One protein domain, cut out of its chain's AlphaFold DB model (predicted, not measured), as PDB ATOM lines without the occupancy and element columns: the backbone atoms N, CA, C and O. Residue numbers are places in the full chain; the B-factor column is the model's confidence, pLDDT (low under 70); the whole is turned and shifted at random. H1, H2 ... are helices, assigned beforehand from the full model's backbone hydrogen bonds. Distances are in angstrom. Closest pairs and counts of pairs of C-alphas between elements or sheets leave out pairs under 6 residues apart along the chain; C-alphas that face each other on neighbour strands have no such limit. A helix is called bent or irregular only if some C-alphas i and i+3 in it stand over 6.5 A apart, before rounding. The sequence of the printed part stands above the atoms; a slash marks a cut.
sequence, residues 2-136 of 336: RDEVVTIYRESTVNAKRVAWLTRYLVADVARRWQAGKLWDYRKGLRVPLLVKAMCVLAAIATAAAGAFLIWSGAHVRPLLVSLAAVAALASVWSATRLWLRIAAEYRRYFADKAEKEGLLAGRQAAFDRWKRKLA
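This is residues 2 to 136 of the 336 residues of an uncharacterized protein of Nonomuraea jabiensis (UniProt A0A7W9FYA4). What shape do the helices make? One very long helix, H5, runs most of the model's length, and H4 folds back along it as a narrow helical hairpin that opens from their shared turn. From the open end of H4 the chain runs through short H3 to H2, which meets H5 again near its far end, with H1 near H2; the long frame is open between its two contacts. How large is it? The 135 printed residues, with five named helices in the order H1 to H5 and no named strand, are all helix in class and extended, a rod of 86 by 33 by 21 A with a radius of gyration of the C-alphas of 26.5 A.

Where is the longest helix? H5, residues 79 to 134, runs 81.3 A from C-alpha 79 at (-26.144, -74.958, -64.122) to C-alpha 134 at (22.385, -21.431, -26.750). Where are the others? H4 is residues 50 to 75, 37.4 A; H3 is 41 to 45; H2 is 16 to 35, 27.3 A; H1 is 2 to 10, from C-alpha 2 at (14.209, -45.672, -23.947).

What touches H5? H4 residues 71 to 75 touch H5 residues 82 to 86, the closest C-alphas being Ala 75 and Val 82, 6.4 A apart, at a shallow tilt of 15 degrees, opposite ways. H2 residues 21 to 25 touch H5 residues 124 to 131, the closest C-alphas being Tyr 25 and Ala 127, 7.1 A apart, at a steep tilt of 60 degrees, opposite ways. What of H1 and H3? H1 and H2 are near each other, and H3 and H5 are only just apart, closest 8.4 A. Are the helix backbones even? In H1, H3, H4 and H5 every O i to N i+4 pair is within hydrogen-bond range, and in H2 14 of 16. H2 is irregular, with C-alphas 18 and 21 7.4 A apart, and has a kink of 29 degrees near residue 23.

How far does it reach? The C-alphas of Val 77 and Ala 136, the two farthest apart, are 86.9 A apart. Are there cuts or long links? The printed part has no cut, and the four links between helices are tight. Where is confidence low? Residues 2 to 15, 42 to 47 and 74 are under 70, against a mean pLDDT of 81.4 of the printed part.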
ATOM      1  N   ARG A   2      13.012 -45.240 -24.704       53.84
ATOM      2  CA  ARG A   2      14.209 -45.672 -23.947       53.84
ATOM      3  C   ARG A   2      15.039 -46.672 -24.756       53.84
ATOM      4  O   ARG A   2      16.231 -46.464 -24.922       53.84
ATOM      5  N   ASP A   3      14.373 -47.655 -25.355       55.56
ATOM      6  CA  ASP A   3      15.046 -48.698 -26.134       55.56
ATOM      7  C   ASP A   3      15.613 -48.184 -27.462       55.56
ATOM      8  O   ASP A   3      16.655 -48.643 -27.881       55.56
ATOM      9  N   GLU A   4      15.016 -47.170 -28.095       63.84
ATOM     10  CA  GLU A   4      15.519 -46.615 -29.366       63.84
ATOM     11  C   GLU A   4      16.832 -45.841 -29.165       63.84
ATOM     12  O   GLU A   4      17.793 -46.042 -29.901       63.84
ATOM     13  N   VAL A   5      16.901 -44.990 -28.132       65.44
ATOM     14  CA  VAL A   5      18.129 -44.247 -27.798       65.44
ATOM     15  C   VAL A   5      19.208 -45.200 -27.296       65.44
ATOM     16  O   VAL A   5      20.366 -45.052 -27.671       65.44
ATOM     17  N   VAL A   6      18.833 -46.193 -26.483       64.75
ATOM     18  CA  VAL A   6      19.771 -47.217 -26.016       64.75
ATOM     19  C   VAL A   6      20.269 -48.051 -27.192       64.75
ATOM     20  O   VAL A   6      21.467 -48.186 -27.325       64.75
ATOM     21  N   THR A   7      19.425 -48.550 -28.091       65.75
ATOM     22  CA  THR A   7      19.888 -49.365 -29.225       65.75
ATOM     23  C   THR A   7      20.797 -48.581 -30.174       65.75
ATOM     24  O   THR A   7      21.836 -49.100 -30.558       65.75
ATOM     25  N   ILE A   8      20.473 -47.322 -30.498       66.94
ATOM     26  CA  ILE A   8      21.289 -46.509 -31.419       66.94
ATOM     27  C   ILE A   8      22.635 -46.117 -30.793       66.94
ATOM     28  O   ILE A   8      23.654 -46.128 -31.477       66.94
ATOM     29  N   TYR A   9      22.648 -45.759 -29.505       64.62
ATOM     30  CA  TYR A   9      23.848 -45.223 -28.856       64.62
ATOM     31  C   TYR A   9      24.597 -46.222 -27.968       64.62
ATOM     32  O   TYR A   9      25.641 -45.866 -27.442       64.62
ATOM     33  N   ARG A  10      24.112 -47.454 -27.785       59.50
ATOM     34  CA  ARG A  10      24.829 -48.511 -27.044       59.50
ATOM     35  C   ARG A  10      25.972 -49.109 -27.855       59.50
ATOM     36  O   ARG A  10      26.962 -49.513 -27.261       59.50
ATOM     37  N   GLU A  11      25.834 -49.165 -29.177       59.66
ATOM     38  CA  GLU A  11      26.887 -49.658 -30.077       59.66
ATOM     39  C   GLU A  11      27.917 -48.571 -30.408       59.66
ATOM     40  O   GLU A  11      29.078 -48.865 -30.675       59.66
ATOM     41  N   SER A  12      27.524 -47.298 -30.329       58.56
ATOM     42  CA  SER A  12      28.448 -46.176 -30.446       58.56
ATOM     43  C   SER A  12      29.039 -45.858 -29.071       58.56
ATOM     44  O   SER A  12      28.293 -45.588 -28.138       58.56
ATOM     45  N   THR A  13      30.356 -45.793 -28.923       60.34
ATOM     46  CA  THR A  13      31.065 -45.373 -27.694       60.34
ATOM     47  C   THR A  13      30.874 -43.879 -27.355       60.34
ATOM     48  O   THR A  13      31.769 -43.194 -26.865       60.34
ATOM     49  N   VAL A  14      29.699 -43.312 -27.634       65.94
ATOM     50  CA  VAL A  14      29.397 -41.895 -27.452       65.94
ATOM     51  C   VAL A  14      28.998 -41.646 -26.002       65.94
ATOM     52  O   VAL A  14      27.971 -42.120 -25.522       65.94
ATOM     53  N   ASN A  15      29.799 -40.836 -25.311       67.56
ATOM     54  CA  ASN A  15      29.553 -40.444 -23.926       67.56
ATOM     55  C   ASN A  15      28.135 -39.858 -23.740       67.56
ATOM     56  O   ASN A  15      27.736 -38.924 -24.443       67.56
ATOM     57  N   ALA A  16      27.403 -40.351 -22.734       70.62
ATOM     58  CA  ALA A  16      26.036 -39.938 -22.412       70.62
ATOM     59  C   ALA A  16      25.871 -38.415 -22.233       70.62
ATOM     60  O   ALA A  16      24.825 -37.860 -22.583       70.62
ATOM     61  N   LYS A  17      26.909 -37.705 -21.757       72.19
ATOM     62  CA  LYS A  17      26.891 -36.236 -21.637       72.19
ATOM     63  C   LYS A  17      26.706 -35.545 -22.999       72.19
ATOM     64  O   LYS A  17      26.018 -34.528 -23.064       72.19
ATOM     65  N   ARG A  18      27.237 -36.106 -24.096       74.50
ATOM     66  CA  ARG A  18      27.120 -35.534 -25.456       74.50
ATOM     67  C   ARG A  18      25.688 -35.592 -25.997       74.50
ATOM     68  O   ARG A  18      25.286 -34.719 -26.762       74.50
ATOM     69  N   VAL A  19      24.903 -36.578 -25.562       82.25
ATOM     70  CA  VAL A  19      23.519 -36.811 -26.019       82.25
ATOM     71  C   VAL A  19      22.484 -36.292 -25.006       82.25
ATOM     72  O   VAL A  19      21.283 -36.304 -25.266       82.25
ATOM     73  N   ALA A  20      22.920 -35.748 -23.866       84.19
ATOM     74  CA  ALA A  20      22.031 -35.268 -22.805       84.19
ATOM     75  C   ALA A  20      21.018 -34.211 -23.284       84.19
ATOM     76  O   ALA A  20      19.871 -34.201 -22.830       84.19
ATOM     77  N   TRP A  21      21.410 -33.337 -24.218       87.19
ATOM     78  CA  TRP A  21      20.504 -32.347 -24.812       87.19
ATOM     79  C   TRP A  21      19.370 -33.014 -25.606       87.19
ATOM     80  O   TRP A  21      18.217 -32.591 -25.497       87.19
ATOM     81  N   LEU A  22      19.680 -34.084 -26.346       88.62
ATOM     82  CA  LEU A  22      18.713 -34.840 -27.135       88.62
ATOM     83  C   LEU A  22      17.761 -35.577 -26.198       88.62
ATOM     84  O   LEU A  22      16.551 -35.462 -26.356       88.62
ATOM     85  N   THR A  23      18.283 -36.246 -25.170       86.94
ATOM     86  CA  THR A  23      17.457 -36.920 -24.160       86.94
ATOM     87  C   THR A  23      16.489 -35.946 -23.490       86.94
ATOM     88  O   THR A  23      15.295 -36.232 -23.401       86.94
ATOM     89  N   ARG A  24      16.959 -34.754 -23.088       87.94
ATOM     90  CA  ARG A  24      16.093 -33.699 -22.527       87.94
ATOM     91  C   ARG A  24      15.008 -33.266 -23.510       87.94
ATOM     92  O   ARG A  24      13.853 -33.138 -23.113       87.94
ATOM     93  N   TYR A  25      15.361 -33.064 -24.780       90.50
ATOM     94  CA  TYR A  25      14.395 -32.705 -25.817       90.50
ATOM     95  C   TYR A  25      13.334 -33.793 -26.014       90.50
ATOM     96  O   TYR A  25      12.146 -33.484 -26.037       90.50
ATOM     97  N   LEU A  26      13.746 -35.057 -26.109       88.88
ATOM     98  CA  LEU A  26      12.854 -36.199 -26.308       88.88
ATOM     99  C   LEU A  26      11.871 -36.368 -25.140       88.88
ATOM    100  O   LEU A  26      10.673 -36.532 -25.369       88.88
ATOM    101  N   VAL A  27      12.352 -36.255 -23.899       90.12
ATOM    102  CA  VAL A  27      11.499 -36.311 -22.699       90.12
ATOM    103  C   VAL A  27      10.507 -35.146 -22.675       90.12
ATOM    104  O   VAL A  27       9.315 -35.360 -22.456       90.12
ATOM    105  N   ALA A  28      10.971 -33.924 -22.950       89.31
ATOM    106  CA  ALA A  28      10.103 -32.751 -23.009       89.31
ATOM    107  C   ALA A  28       9.056 -32.862 -24.130       89.31
ATOM    108  O   ALA A  28       7.909 -32.458 -23.951       89.31
ATOM    109  N   ASP A  29       9.418 -33.427 -25.284       89.00
ATOM    110  CA  ASP A  29       8.487 -33.614 -26.393       89.00
ATOM    111  C   ASP A  29       7.377 -34.612 -26.054       89.00
ATOM    112  O   ASP A  29       6.201 -34.316 -26.265       89.00
ATOM    113  N   VAL A  30       7.727 -35.750 -25.447       88.00
ATOM    114  CA  VAL A  30       6.740 -36.732 -24.973       88.00
ATOM    115  C   VAL A  30       5.826 -36.127 -23.916       88.00
ATOM    116  O   VAL A  30       4.610 -36.281 -24.018       88.00
ATOM    117  N   ALA A  31       6.377 -35.391 -22.948       90.25
ATOM    118  CA  ALA A  31       5.583 -34.720 -21.922       90.25
ATOM    119  C   ALA A  31       4.579 -33.724 -22.533       90.25
ATOM    120  O   ALA A  31       3.403 -33.737 -22.174       90.25
ATOM    121  N   ARG A  32       5.002 -32.924 -23.523       89.50
ATOM    122  CA  ARG A  32       4.112 -31.997 -24.248       89.50
ATOM    123  C   ARG A  32       3.013 -32.729 -25.019       89.50
ATOM    124  O   ARG A  32       1.854 -32.329 -24.955       89.50
ATOM    125  N   ARG A  33       3.348 -33.809 -25.735       86.31
ATOM    126  CA  ARG A  33       2.354 -34.619 -26.471       86.31
ATOM    127  C   ARG A  33       1.359 -35.293 -25.535       86.31
ATOM    128  O   ARG A  33       0.182 -35.387 -25.875       86.31
ATOM    129  N   TRP A  34       1.827 -35.741 -24.372       88.06
ATOM    130  CA  TRP A  34       0.987 -36.312 -23.327       88.06
ATOM    131  C   TRP A  34      -0.008 -35.283 -22.784       88.06
ATOM    132  O   TRP A  34      -1.209 -35.532 -22.818       88.06
ATOM    133  N   GLN A  35       0.473 -34.104 -22.376       91.12
ATOM    134  CA  GLN A  35      -0.372 -33.013 -21.873       91.12
ATOM    135  C   GLN A  35      -1.406 -32.547 -22.902       91.12
ATOM    136  O   GLN A  35      -2.544 -32.256 -22.553       91.12
ATOM    137  N   ALA A  36      -1.034 -32.522 -24.182       88.50
ATOM    138  CA  ALA A  36      -1.946 -32.163 -25.262       88.50
ATOM    139  C   ALA A  36      -2.931 -33.291 -25.645       88.50
ATOM    140  O   ALA A  36      -3.734 -33.104 -26.557       88.50
ATOM    141  N   GLY A  37      -2.849 -34.473 -25.018       85.31
ATOM    142  CA  GLY A  37      -3.669 -35.642 -25.359       85.31
ATOM    143  C   GLY A  37      -3.377 -36.232 -26.745       85.31
ATOM    144  O   GLY A  37      -4.155 -37.039 -27.253       85.31
ATOM    145  N   LYS A  38      -2.255 -35.845 -27.365       83.38
ATOM    146  CA  LYS A  38      -1.910 -36.161 -28.761       83.38
ATOM    147  C   LYS A  38      -1.016 -37.384 -28.920       83.38
ATOM    148  O   LYS A  38      -0.607 -37.702 -30.033       83.38
ATOM    149  N   LEU A  39      -0.698 -38.091 -27.832       77.94
ATOM    150  CA  LEU A  39       0.225 -39.231 -27.878       77.94
ATOM    151  C   LEU A  39      -0.232 -40.314 -28.875       77.94
ATOM    152  O   LEU A  39       0.587 -40.928 -29.548       77.94
ATOM    153  N   TRP A  40      -1.547 -40.504 -29.005       74.88
ATOM    154  CA  TRP A  40      -2.154 -41.517 -29.871       74.88
ATOM    155  C   TRP A  40      -2.770 -40.948 -31.155       74.88
ATOM    156  O   TRP A  40      -3.480 -41.671 -31.857       74.88
ATOM    157  N   ASP A  41      -2.524 -39.676 -31.486       75.31
ATOM    158  CA  ASP A  41      -3.146 -39.034 -32.652       75.31
ATOM    159  C   ASP A  41      -2.707 -39.660 -33.982       75.31
ATOM    160  O   ASP A  41      -3.496 -39.687 -34.928       75.31
ATOM    161  N   TYR A  42      -1.528 -40.292 -34.028       67.00
ATOM    162  CA  TYR A  42      -1.100 -41.116 -35.163       67.00
ATOM    163  C   TYR A  42      -2.161 -42.174 -35.528       67.00
ATOM    164  O   TYR A  42      -2.545 -42.310 -36.687       67.00
ATOM    165  N   ARG A  43      -2.775 -42.841 -34.536       67.50
ATOM    166  CA  ARG A  43      -3.843 -43.830 -34.788       67.50
ATOM    167  C   ARG A  43      -5.119 -43.207 -35.361       67.50
ATOM    168  O   ARG A  43      -5.888 -43.902 -36.024       67.50
ATOM    169  N   LYS A  44      -5.372 -41.919 -35.104       65.62
ATOM    170  CA  LYS A  44      -6.534 -41.205 -35.657       65.62
ATOM    171  C   LYS A  44      -6.308 -40.847 -37.128       65.62
ATOM    172  O   LYS A  44      -7.236 -41.013 -37.913       65.62
ATOM    173  N   GLY A  45      -5.087 -40.457 -37.510       66.19
ATOM    174  CA  GLY A  45      -4.724 -40.133 -38.898       66.19
ATOM    175  C   GLY A  45      -4.811 -41.322 -39.866       66.19
ATOM    176  O   GLY A  45      -5.179 -41.156 -41.029       66.19
ATOM    177  N   LEU A  46      -4.575 -42.545 -39.379       66.25
ATOM    178  CA  LEU A  46      -4.730 -43.763 -40.182       66.25
ATOM    179  C   LEU A  46      -6.184 -44.236 -40.350       66.25
ATOM    180  O   LEU A  46      -6.434 -45.156 -41.138       66.25
ATOM    181  N   ARG A  47      -7.177 -43.617 -39.693       68.19
ATOM    182  CA  ARG A  47      -8.581 -43.989 -39.924       68.19
ATOM    183  C   ARG A  47      -8.965 -43.713 -41.378       68.19
ATOM    184  O   ARG A  47      -8.597 -42.701 -41.969       68.19
ATOM    185  N   VAL A  48      -9.673 -44.666 -41.978       70.06
ATOM    186  CA  VAL A  48     -10.256 -44.498 -43.314       70.06
ATOM    187  C   VAL A  48     -11.459 -43.559 -43.179       70.06
ATOM    188  O   VAL A  48     -12.290 -43.810 -42.294       70.06
ATOM    189  N   PRO A  49     -11.573 -42.506 -44.010       77.12
ATOM    190  CA  PRO A  49     -12.718 -41.603 -43.986       77.12
ATOM    191  C   PRO A  49     -14.039 -42.370 -44.113       77.12
ATOM    192  O   PRO A  49     -14.132 -43.335 -44.875       77.12
ATOM    193  N   LEU A  50     -15.074 -41.933 -43.388       74.00
ATOM    194  CA  LEU A  50     -16.396 -42.577 -43.409       74.00
ATOM    195  C   LEU A  50     -16.994 -42.628 -44.821       74.00
ATOM    196  O   LEU A  50     -17.600 -43.628 -45.192       74.00
ATOM    197  N   LEU A  51     -16.745 -41.594 -45.627       76.62
ATOM    198  CA  LEU A  51     -17.213 -41.506 -47.008       76.62
ATOM    199  C   LEU A  51     -16.599 -42.594 -47.900       76.62
ATOM    200  O   LEU A  51     -17.309 -43.225 -48.673       76.62
ATOM    201  N   VAL A  52     -15.305 -42.889 -47.733       78.50
ATOM    202  CA  VAL A  52     -14.634 -43.971 -48.475       78.50
ATOM    203  C   VAL A  52     -15.219 -45.328 -48.082       78.50
ATOM    204  O   VAL A  52     -15.464 -46.163 -48.946       78.50
ATOM    205  N   LYS A  53     -15.524 -45.536 -46.793       78.69
ATOM    206  CA  LYS A  53     -16.205 -46.759 -46.340       78.69
ATOM    207  C   LYS A  53     -17.596 -46.895 -46.961       78.69
ATOM    208  O   LYS A  53     -17.918 -47.966 -47.462       78.69
ATOM    209  N   ALA A  54     -18.391 -45.825 -46.954       78.94
ATOM    210  CA  ALA A  54     -19.736 -45.822 -47.524       78.94
ATOM    211  C   ALA A  54     -19.718 -46.103 -49.036       78.94
ATOM    212  O   ALA A  54     -20.464 -46.955 -49.508       78.94
ATOM    213  N   MET A  55     -18.805 -45.464 -49.774       81.50
ATOM    214  CA  MET A  55     -18.621 -45.706 -51.209       81.50
ATOM    215  C   MET A  55     -18.196 -47.148 -51.503       81.50
ATOM    216  O   MET A  55     -18.739 -47.764 -52.416       81.50
ATOM    217  N   CYS A  56     -17.282 -47.724 -50.715       80.75
ATOM    218  CA  CYS A  56     -16.904 -49.131 -50.858       80.75
ATOM    219  C   CYS A  56     -18.076 -50.084 -50.589       80.75
ATOM    220  O   CYS A  56     -18.218 -51.075 -51.300       80.75
ATOM    221  N   VAL A  57     -18.920 -49.793 -49.593       83.88
ATOM    222  CA  VAL A  57     -20.114 -50.602 -49.296       83.88
ATOM    223  C   VAL A  57     -21.119 -50.529 -50.446       83.88
ATOM    224  O   VAL A  57     -21.591 -51.567 -50.898       83.88
ATOM    225  N   LEU A  58     -21.399 -49.331 -50.969       85.25
ATOM    226  CA  LEU A  58     -22.302 -49.152 -52.110       85.25
ATOM    227  C   LEU A  58     -21.788 -49.860 -53.368       85.25
ATOM    228  O   LEU A  58     -22.553 -50.551 -54.038       85.25
ATOM    229  N   ALA A  59     -20.488 -49.746 -53.655       84.62
ATOM    230  CA  ALA A  59     -19.864 -50.453 -54.769       84.62
ATOM    231  C   ALA A  59     -19.969 -51.977 -54.599       84.62
ATOM    232  O   ALA A  59     -20.367 -52.664 -55.535       84.62
ATOM    233  N   ALA A  60     -19.701 -52.507 -53.399       83.44
ATOM    234  CA  ALA A  60     -19.821 -53.937 -53.119       83.44
ATOM    235  C   ALA A  60     -21.258 -54.455 -53.306       83.44
ATOM    236  O   ALA A  60     -21.447 -55.530 -53.877       83.44
ATOM    237  N   ILE A  61     -22.268 -53.684 -52.883       84.94
ATOM    238  CA  ILE A  61     -23.689 -54.017 -53.080       84.94
ATOM    239  C   ILE A  61     -24.031 -54.054 -54.575       84.94
ATOM    240  O   ILE A  61     -24.635 -55.021 -55.039       84.94
ATOM    241  N   ALA A  62     -23.615 -53.040 -55.339       88.75
ATOM    242  CA  ALA A  62     -23.867 -52.980 -56.777       88.75
ATOM    243  C   ALA A  62     -23.208 -54.151 -57.526       88.75
ATOM    244  O   ALA A  62     -23.844 -54.788 -58.367       88.75
ATOM    245  N   THR A  63     -21.959 -54.489 -57.186       84.81
ATOM    246  CA  THR A  63     -21.253 -55.635 -57.776       84.81
ATOM    247  C   THR A  63     -21.910 -56.966 -57.404       84.81
ATOM    248  O   THR A  63     -22.046 -57.831 -58.268       84.81
ATOM    249  N   ALA A  64     -22.362 -57.136 -56.157       84.75
ATOM    250  CA  ALA A  64     -23.069 -58.343 -55.731       84.75
ATOM    251  C   ALA A  64     -24.406 -58.519 -56.472       84.75
ATOM    252  O   ALA A  64     -24.704 -59.618 -56.939       84.75
ATOM    253  N   ALA A  65     -25.177 -57.438 -56.641       85.00
ATOM    254  CA  ALA A  65     -26.436 -57.456 -57.385       85.00
ATOM    255  C   ALA A  65     -26.225 -57.799 -58.870       85.00
ATOM    256  O   ALA A  65     -26.922 -58.656 -59.413       85.00
ATOM    257  N   ALA A  66     -25.221 -57.193 -59.515       83.94
ATOM    258  CA  ALA A  66     -24.869 -57.495 -60.903       83.94
ATOM    259  C   ALA A  66     -24.373 -58.943 -61.076       83.94
ATOM    260  O   ALA A  66     -24.776 -59.630 -62.014       83.94
ATOM    261  N   GLY A  67     -23.542 -59.434 -60.149       81.81
ATOM    262  CA  GLY A  67     -23.073 -60.821 -60.143       81.81
ATOM    263  C   GLY A  67     -24.216 -61.825 -59.987       81.81
ATOM    264  O   GLY A  67     -24.282 -62.799 -60.735       81.81
ATOM    265  N   ALA A  68     -25.159 -61.562 -59.077       82.88
ATOM    266  CA  ALA A  68     -26.345 -62.397 -58.884       82.88
ATOM    267  C   ALA A  68     -27.238 -62.438 -60.134       82.88
ATOM    268  O   ALA A  68     -27.700 -63.510 -60.522       82.88
ATOM    269  N   PHE A  69     -27.427 -61.295 -60.803       85.19
ATOM    270  CA  PHE A  69     -28.192 -61.212 -62.050       85.19
ATOM    271  C   PHE A  69     -27.556 -62.035 -63.183       85.19
ATOM    272  O   PHE A  69     -28.244 -62.789 -63.873       85.19
ATOM    273  N   LEU A  70     -26.229 -61.959 -63.337       81.12
ATOM    274  CA  LEU A  70     -25.500 -62.749 -64.333       81.12
ATOM    275  C   LEU A  70     -25.586 -64.256 -64.046       81.12
ATOM    276  O   LEU A  70     -25.861 -65.031 -64.963       81.12
ATOM    277  N   ILE A  71     -25.433 -64.673 -62.785       80.19
ATOM    278  CA  ILE A  71     -25.574 -66.082 -62.378       80.19
ATOM    279  C   ILE A  71     -26.996 -66.593 -62.648       80.19
ATOM    280  O   ILE A  71     -27.154 -67.678 -63.205       80.19
ATOM    281  N   TRP A  72     -28.021 -65.802 -62.310       79.88
ATOM    282  CA  TRP A  72     -29.425 -66.137 -62.561       79.88
ATOM    283  C   TRP A  72     -29.703 -66.344 -64.056       79.88
ATOM    284  O   TRP A  72     -30.264 -67.364 -64.447       79.88
ATOM    285  N   SER A  73     -29.237 -65.421 -64.903       77.12
ATOM    286  CA  SER A  73     -29.426 -65.496 -66.359       77.12
ATOM    287  C   SER A  73     -28.734 -66.709 -67.007       77.12
ATOM    288  O   SER A  73     -29.287 -67.322 -67.919       77.12
ATOM    289  N   GLY A  74     -27.551 -67.105 -66.519       69.62
ATOM    290  CA  GLY A  74     -26.770 -68.228 -67.057       69.62
ATOM    291  C   GLY A  74     -27.180 -69.614 -66.543       69.62
ATOM    292  O   GLY A  74     -26.949 -70.620 -67.223       69.62
ATOM    293  N   ALA A  75     -27.811 -69.690 -65.366       71.19
ATOM    294  CA  ALA A  75     -28.225 -70.949 -64.741       71.19
ATOM    295  C   ALA A  75     -29.267 -71.730 -65.566       71.19
ATOM    296  O   ALA A  75     -29.345 -72.951 -65.442       71.19
ATOM    297  N   HIS A  76     -30.010 -71.054 -66.449       73.56
ATOM    298  CA  HIS A  76     -30.979 -71.687 -67.347       73.56
ATOM    299  C   HIS A  76     -30.347 -72.504 -68.487       73.56
ATOM    300  O   HIS A  76     -31.038 -73.323 -69.086       73.56
ATOM    301  N   VAL A  77     -29.051 -72.325 -68.783       75.94
ATOM    302  CA  VAL A  77     -28.389 -72.978 -69.930       75.94
ATOM    303  C   VAL A  77     -27.480 -74.134 -69.495       75.94
ATOM    304  O   VAL A  77     -27.555 -75.219 -70.068       75.94
ATOM    305  N   ARG A  78     -26.608 -73.929 -68.491       77.00
ATOM    306  CA  ARG A  78     -25.681 -74.961 -67.964       77.00
ATOM    307  C   ARG A  78     -25.383 -74.762 -66.464       77.00
ATOM    308  O   ARG A  78     -24.366 -74.151 -66.127       77.00
ATOM    309  N   PRO A  79     -26.199 -75.310 -65.546       77.19
ATOM    310  CA  PRO A  79     -26.144 -74.958 -64.122       77.19
ATOM    311  C   PRO A  79     -24.830 -75.350 -63.419       77.19
ATOM    312  O   PRO A  79     -24.268 -74.546 -62.679       77.19
ATOM    313  N   LEU A  80     -24.284 -76.544 -63.688       79.69
ATOM    314  CA  LEU A  80     -23.066 -77.040 -63.021       79.69
ATOM    315  C   LEU A  80     -21.812 -76.221 -63.366       79.69
ATOM    316  O   LEU A  80     -21.086 -75.790 -62.471       79.69
ATOM    317  N   LEU A  81     -21.570 -75.947 -64.652       80.94
ATOM    318  CA  LEU A  81     -20.395 -75.179 -65.085       80.94
ATOM    319  C   LEU A  81     -20.465 -73.719 -64.622       80.94
ATOM    320  O   LEU A  81     -19.452 -73.175 -64.187       80.94
ATOM    321  N   VAL A  82     -21.655 -73.106 -64.660       81.94
ATOM    322  CA  VAL A  82     -21.866 -71.733 -64.175       81.94
ATOM    323  C   VAL A  82     -21.632 -71.649 -62.666       81.94
ATOM    324  O   VAL A  82     -20.958 -70.727 -62.214       81.94
ATOM    325  N   SER A  83     -22.095 -72.633 -61.884       79.25
ATOM    326  CA  SER A  83     -21.834 -72.658 -60.436       79.25
ATOM    327  C   SER A  83     -20.346 -72.802 -60.099       79.25
ATOM    328  O   SER A  83     -19.842 -72.091 -59.231       79.25
ATOM    329  N   LEU A  84     -19.614 -73.659 -60.818       84.12
ATOM    330  CA  LEU A  84     -18.194 -73.899 -60.556       84.12
ATOM    331  C   LEU A  84     -17.337 -72.694 -60.972       84.12
ATOM    332  O   LEU A  84     -16.447 -72.279 -60.228       84.12
ATOM    333  N   ALA A  85     -17.662 -72.073 -62.111       84.25
ATOM    334  CA  ALA A  85     -17.043 -70.825 -62.547       84.25
ATOM    335  C   ALA A  85     -17.335 -69.668 -61.576       84.25
ATOM    336  O   ALA A  85     -16.431 -68.889 -61.276       84.25
ATOM    337  N   ALA A  86     -18.554 -69.578 -61.034       83.00
ATOM    338  CA  ALA A  86     -18.913 -68.562 -60.046       83.00
ATOM    339  C   ALA A  86     -18.116 -68.719 -58.741       83.00
ATOM    340  O   ALA A  86     -17.595 -67.732 -58.223       83.00
ATOM    341  N   VAL A  87     -17.954 -69.945 -58.233       85.50
ATOM    342  CA  VAL A  87     -17.142 -70.211 -57.031       85.50
ATOM    343  C   VAL A  87     -15.669 -69.870 -57.270       85.50
ATOM    344  O   VAL A  87     -15.057 -69.191 -56.444       85.50
ATOM    345  N   ALA A  88     -15.104 -70.275 -58.412       88.06
ATOM    346  CA  ALA A  88     -13.723 -69.948 -58.768       88.06
ATOM    347  C   ALA A  88     -13.509 -68.431 -58.926       88.06
ATOM    348  O   ALA A  88     -12.521 -67.885 -58.428       88.06
ATOM    349  N   ALA A  89     -14.457 -67.731 -59.557       85.88
ATOM    350  CA  ALA A  89     -14.426 -66.280 -59.702       85.88
ATOM    351  C   ALA A  89     -14.511 -65.573 -58.341       85.88
ATOM    352  O   ALA A  89     -13.705 -64.684 -58.071       85.88
ATOM    353  N   LEU A  90     -15.413 -66.002 -57.451       86.31
ATOM    354  CA  LEU A  90     -15.521 -65.461 -56.092       86.31
ATOM    355  C   LEU A  90     -14.233 -65.676 -55.288       86.31
ATOM    356  O   LEU A  90     -13.762 -64.745 -54.637       86.31
ATOM    357  N   ALA A  91     -13.627 -66.865 -55.364       86.19
ATOM    358  CA  ALA A  91     -12.373 -67.167 -54.675       86.19
ATOM    359  C   ALA A  91     -11.195 -66.327 -55.204       86.19
ATOM    360  O   ALA A  91     -10.377 -65.834 -54.419       86.19
ATOM    361  N   SER A  92     -11.128 -66.122 -56.524       85.31
ATOM    362  CA  SER A  92     -10.108 -65.292 -57.172       85.31
ATOM    363  C   SER A  92     -10.268 -63.815 -56.811       85.31
ATOM    364  O   SER A  92      -9.319 -63.188 -56.341       85.31
ATOM    365  N   VAL A  93     -11.488 -63.276 -56.914       86.88
ATOM    366  CA  VAL A  93     -11.806 -61.892 -56.529       86.88
ATOM    367  C   VAL A  93     -11.519 -61.665 -55.049       86.88
ATOM    368  O   VAL A  93     -10.888 -60.669 -54.697       86.88
ATOM    369  N   TRP A  94     -11.913 -62.593 -54.175       85.25
ATOM    370  CA  TRP A  94     -11.632 -62.506 -52.743       85.25
ATOM    371  C   TRP A  94     -10.128 -62.447 -52.461       85.25
ATOM    372  O   TRP A  94      -9.662 -61.579 -51.716       85.25
ATOM    373  N   SER A  95      -9.358 -63.338 -53.087       86.62
ATOM    374  CA  SER A  95      -7.907 -63.429 -52.901       86.62
ATOM    375  C   SER A  95      -7.180 -62.198 -53.450       86.62
ATOM    376  O   SER A  95      -6.362 -61.607 -52.743       86.62
ATOM    377  N   ALA A  96      -7.528 -61.756 -54.662       88.06
ATOM    378  CA  ALA A  96      -6.974 -60.556 -55.284       88.06
ATOM    379  C   ALA A  96      -7.302 -59.296 -54.470       88.06
ATOM    380  O   ALA A  96      -6.418 -58.478 -54.212       88.06
ATOM    381  N   THR A  97      -8.539 -59.174 -53.978       84.38
ATOM    382  CA  THR A  97      -8.964 -58.042 -53.141       84.38
ATOM    383  C   THR A  97      -8.209 -58.026 -51.815       84.38
ATOM    384  O   THR A  97      -7.725 -56.976 -51.400       84.38
ATOM    385  N   ARG A  98      -8.039 -59.179 -51.151       86.25
ATOM    386  CA  ARG A  98      -7.243 -59.270 -49.914       86.25
ATOM    387  C   ARG A  98      -5.791 -58.862 -50.130       86.25
ATOM    388  O   ARG A  98      -5.247 -58.120 -49.312       86.25
ATOM    389  N   LEU A  99      -5.170 -59.344 -51.206       85.88
ATOM    390  CA  LEU A  99      -3.780 -59.025 -51.521       85.88
ATOM    391  C   LEU A  99      -3.619 -57.532 -51.828       85.88
ATOM    392  O   LEU A  99      -2.751 -56.880 -51.250       85.88
ATOM    393  N   TRP A 100      -4.506 -56.978 -52.655       86.38
ATOM    394  CA  TRP A 100      -4.517 -55.557 -52.988       86.38
ATOM    395  C   TRP A 100      -4.725 -54.676 -51.755       86.38
ATOM    396  O   TRP A 100      -3.972 -53.730 -51.544       86.38
ATOM    397  N   LEU A 101      -5.693 -55.008 -50.894       86.12
ATOM    398  CA  LEU A 101      -5.939 -54.272 -49.650       86.12
ATOM    399  C   LEU A 101      -4.726 -54.303 -48.721       86.12
ATOM    400  O   LEU A 101      -4.420 -53.291 -48.094       86.12
ATOM    401  N   ARG A 102      -4.017 -55.435 -48.645       84.81
ATOM    402  CA  ARG A 102      -2.789 -55.549 -47.851       84.81
ATOM    403  C   ARG A 102      -1.684 -54.652 -48.406       84.81
ATOM    404  O   ARG A 102      -1.067 -53.924 -47.637       84.81
ATOM    405  N   ILE A 103      -1.473 -54.667 -49.722       84.94
ATOM    406  CA  ILE A 103      -0.481 -53.818 -50.396       84.94
ATOM    407  C   ILE A 103      -0.831 -52.336 -50.208       84.94
ATOM    408  O   ILE A 103       0.013 -51.549 -49.786       84.94
ATOM    409  N   ALA A 104      -2.084 -51.950 -50.450       83.69
ATOM    410  CA  ALA A 104      -2.549 -50.574 -50.297       83.69
ATOM    411  C   ALA A 104      -2.445 -50.078 -48.844       83.69
ATOM    412  O   ALA A 104      -2.059 -48.932 -48.604       83.69
ATOM    413  N   ALA A 105      -2.757 -50.938 -47.867       84.38
ATOM    414  CA  ALA A 105      -2.584 -50.625 -46.452       84.38
ATOM    415  C   ALA A 105      -1.107 -50.408 -46.098       84.38
ATOM    416  O   ALA A 105      -0.797 -49.456 -45.382       84.38
ATOM    417  N   GLU A 106      -0.206 -51.233 -46.638       86.88
ATOM    418  CA  GLU A 106       1.231 -51.102 -46.400       86.88
ATOM    419  C   GLU A 106       1.800 -49.830 -47.038       86.88
ATOM    420  O   GLU A 106       2.527 -49.097 -46.378       86.88
ATOM    421  N   TYR A 107       1.395 -49.486 -48.265       85.62
ATOM    422  CA  TYR A 107       1.778 -48.213 -48.882       85.62
ATOM    423  C   TYR A 107       1.323 -47.020 -48.046       85.62
ATOM    424  O   TYR A 107       2.106 -46.110 -47.774       85.62
ATOM    425  N   ARG A 108       0.064 -47.017 -47.592       83.62
ATOM    426  CA  ARG A 108      -0.457 -45.923 -46.763       83.62
ATOM    427  C   ARG A 108       0.280 -45.824 -45.429       83.62
ATOM    428  O   ARG A 108       0.567 -44.714 -44.985       83.62
ATOM    429  N   ARG A 109       0.596 -46.963 -44.810       84.25
ATOM    430  CA  ARG A 109       1.420 -47.021 -43.601       84.25
ATOM    431  C   ARG A 109       2.814 -46.460 -43.867       84.25
ATOM    432  O   ARG A 109       3.242 -45.584 -43.133       84.25
ATOM    433  N   TYR A 110       3.469 -46.878 -44.947       87.06
ATOM    434  CA  TYR A 110       4.790 -46.388 -45.329       87.06
ATOM    435  C   TYR A 110       4.812 -44.866 -45.521       87.06
ATOM    436  O   TYR A 110       5.693 -44.193 -44.992       87.06
ATOM    437  N   PHE A 111       3.826 -44.298 -46.224       84.00
ATOM    438  CA  PHE A 111       3.726 -42.844 -46.386       84.00
ATOM    439  C   PHE A 111       3.480 -42.120 -45.055       84.00
ATOM    440  O   PHE A 111       4.075 -41.068 -44.823       84.00
ATOM    441  N   ALA A 112       2.643 -42.680 -44.174       85.75
ATOM    442  CA  ALA A 112       2.414 -42.124 -42.842       85.75
ATOM    443  C   ALA A 112       3.686 -42.171 -41.977       85.75
ATOM    444  O   ALA A 112       4.044 -41.163 -41.370       85.75
ATOM    445  N   ASP A 113       4.402 -43.296 -41.986       85.44
ATOM    446  CA  ASP A 113       5.655 -43.493 -41.252       85.44
ATOM    447  C   ASP A 113       6.756 -42.563 -41.786       85.44
ATOM    448  O   ASP A 113       7.522 -41.983 -41.014       85.44
ATOM    449  N   LYS A 114       6.814 -42.354 -43.110       88.69
ATOM    450  CA  LYS A 114       7.745 -41.410 -43.740       88.69
ATOM    451  C   LYS A 114       7.459 -39.968 -43.318       88.69
ATOM    452  O   LYS A 114       8.381 -39.277 -42.889       88.69
ATOM    453  N   ALA A 115       6.198 -39.539 -43.380       87.12
ATOM    454  CA  ALA A 115       5.796 -38.196 -42.963       87.12
ATOM    455  C   ALA A 115       6.062 -37.953 -41.465       87.12
ATOM    456  O   ALA A 115       6.547 -36.889 -41.077       87.12
ATOM    457  N   GLU A 116       5.805 -38.951 -40.613       84.88
ATOM    458  CA  GLU A 116       6.130 -38.874 -39.187       84.88
ATOM    459  C   GLU A 116       7.642 -38.757 -38.961       84.88
ATOM    460  O   GLU A 116       8.090 -37.893 -38.202       84.88
ATOM    461  N   LYS A 117       8.441 -39.584 -39.646       85.44
ATOM    462  CA  LYS A 117       9.904 -39.548 -39.555       85.44
ATOM    463  C   LYS A 117      10.461 -38.184 -39.958       85.44
ATOM    464  O   LYS A 117      11.325 -37.659 -39.256       85.44
ATOM    465  N   GLU A 118       9.964 -37.602 -41.047       90.06
ATOM    466  CA  GLU A 118      10.364 -36.270 -41.514       90.06
ATOM    467  C   GLU A 118      10.025 -35.188 -40.479       90.06
ATOM    468  O   GLU A 118      10.889 -34.382 -40.126       90.06
ATOM    469  N   GLY A 119       8.819 -35.220 -39.901       88.06
ATOM    470  CA  GLY A 119       8.421 -34.290 -38.840       88.06
ATOM    471  C   GLY A 119       9.262 -34.428 -37.564       88.06
ATOM    472  O   GLY A 119       9.686 -33.429 -36.976       88.06
ATOM    473  N   LEU A 120       9.558 -35.663 -37.146       86.94
ATOM    474  CA  LEU A 120      10.432 -35.935 -36.002       86.94
ATOM    475  C   LEU A 120      11.858 -35.441 -36.249       86.94
ATOM    476  O   LEU A 120      12.452 -34.829 -35.357       86.94
ATOM    477  N   LEU A 121      12.403 -35.684 -37.441       89.88
ATOM    478  CA  LEU A 121      13.744 -35.257 -37.819       89.88
ATOM    479  C   LEU A 121      13.843 -33.731 -37.874       89.88
ATOM    480  O   LEU A 121      14.754 -33.172 -37.267       89.88
ATOM    481  N   ALA A 122      12.873 -33.053 -38.491       92.62
ATOM    482  CA  ALA A 122      12.812 -31.593 -38.518       92.62
ATOM    483  C   ALA A 122      12.734 -30.997 -37.100       92.62
ATOM    484  O   ALA A 122      13.446 -30.046 -36.775       92.62
ATOM    485  N   GLY A 123      11.932 -31.596 -36.212       90.88
ATOM    486  CA  GLY A 123      11.848 -31.180 -34.811       90.88
ATOM    487  C   GLY A 123      13.166 -31.367 -34.047       90.88
ATOM    488  O   GLY A 123      13.589 -30.469 -33.313       90.88
ATOM    489  N   ARG A 124      13.832 -32.516 -34.240       91.56
ATOM    490  CA  ARG A 124      15.155 -32.814 -33.658       91.56
ATOM    491  C   ARG A 124      16.219 -31.843 -34.184       91.56
ATOM    492  O   ARG A 124      16.980 -31.318 -33.377       91.56
ATOM    493  N   GLN A 125      16.217 -31.536 -35.482       93.25
ATOM    494  CA  GLN A 125      17.130 -30.571 -36.100       93.25
ATOM    495  C   GLN A 125      16.919 -29.163 -35.537       93.25
ATOM    496  O   GLN A 125      17.853 -28.541 -35.044       93.25
ATOM    497  N   ALA A 126      15.672 -28.691 -35.470       93.25
ATOM    498  CA  ALA A 126      15.373 -27.388 -34.886       93.25
ATOM    499  C   ALA A 126      15.772 -27.307 -33.399       93.25
ATOM    500  O   ALA A 126      16.168 -26.247 -32.908       93.25
ATOM    501  N   ALA A 127      15.655 -28.411 -32.653       91.69
ATOM    502  CA  ALA A 127      16.129 -28.493 -31.273       91.69
ATOM    503  C   ALA A 127      17.655 -28.442 -31.177       91.69
ATOM    504  O   ALA A 127      18.174 -27.724 -30.320       91.69
ATOM    505  N   PHE A 128      18.346 -29.146 -32.070       90.56
ATOM    506  CA  PHE A 128      19.794 -29.084 -32.200       90.56
ATOM    507  C   PHE A 128      20.262 -27.656 -32.495       90.56
ATOM    508  O   PHE A 128      21.103 -27.134 -31.771       90.56
ATOM    509  N   ASP A 129      19.642 -26.971 -33.454       93.62
ATOM    510  CA  ASP A 129      20.006 -25.598 -33.821       93.62
ATOM    511  C   ASP A 129      19.734 -24.602 -32.685       93.62
ATOM    512  O   ASP A 129      20.506 -23.667 -32.465       93.62
ATOM    513  N   ARG A 130      18.650 -24.792 -31.917       91.38
ATOM    514  CA  ARG A 130      18.399 -24.012 -30.690       91.38
ATOM    515  C   ARG A 130      19.483 -24.250 -29.645       91.38
ATOM    516  O   ARG A 130      19.939 -23.298 -29.019       91.38
ATOM    517  N   TRP A 131      19.887 -25.503 -29.446       90.94
ATOM    518  CA  TRP A 131      20.929 -25.848 -28.484       90.94
ATOM    519  C   TRP A 131      22.296 -25.305 -28.912       90.94
ATOM    520  O   TRP A 131      23.007 -24.732 -28.092       90.94
ATOM    521  N   LYS A 132      22.616 -25.385 -30.206       90.88
ATOM    522  CA  LYS A 132      23.818 -24.794 -30.800       90.88
ATOM    523  C   LYS A 132      23.849 -23.282 -30.601       90.88
ATOM    524  O   LYS A 132      24.860 -22.765 -30.151       90.88
ATOM    525  N   ARG A 133      22.733 -22.586 -30.851       92.81
ATOM    526  CA  ARG A 133      22.613 -21.143 -30.575       92.81
ATOM    527  C   ARG A 133      22.779 -20.811 -29.098       92.81
ATOM    528  O   ARG A 133      23.460 -19.851 -28.775       92.81
ATOM    529  N   LYS A 134      22.206 -21.615 -28.197       89.06
ATOM    530  CA  LYS A 134      22.385 -21.431 -26.750       89.06
ATOM    531  C   LYS A 134      23.855 -21.547 -26.328       89.06
ATOM    532  O   LYS A 134      24.268 -20.878 -25.393       89.06
ATOM    533  N   LEU A 135      24.616 -22.408 -26.996       88.94
ATOM    534  CA  LEU A 135      26.042 -22.611 -26.749       88.94
ATOM    535  C   LEU A 135      26.943 -21.712 -27.607       88.94
ATOM    536  O   LEU A 135      28.154 -21.893 -27.563       88.94
ATOM    537  N   ALA A 136      26.384 -20.797 -28.405       89.56
ATOM    538  CA  ALA A 136      27.179 -19.944 -29.286       89.56
ATOM    539  C   ALA A 136      28.036 -18.943 -28.501       89.56
ATOM    540  O   ALA A 136      29.144 -18.650 -28.922       89.56
TER     541      ALA A 136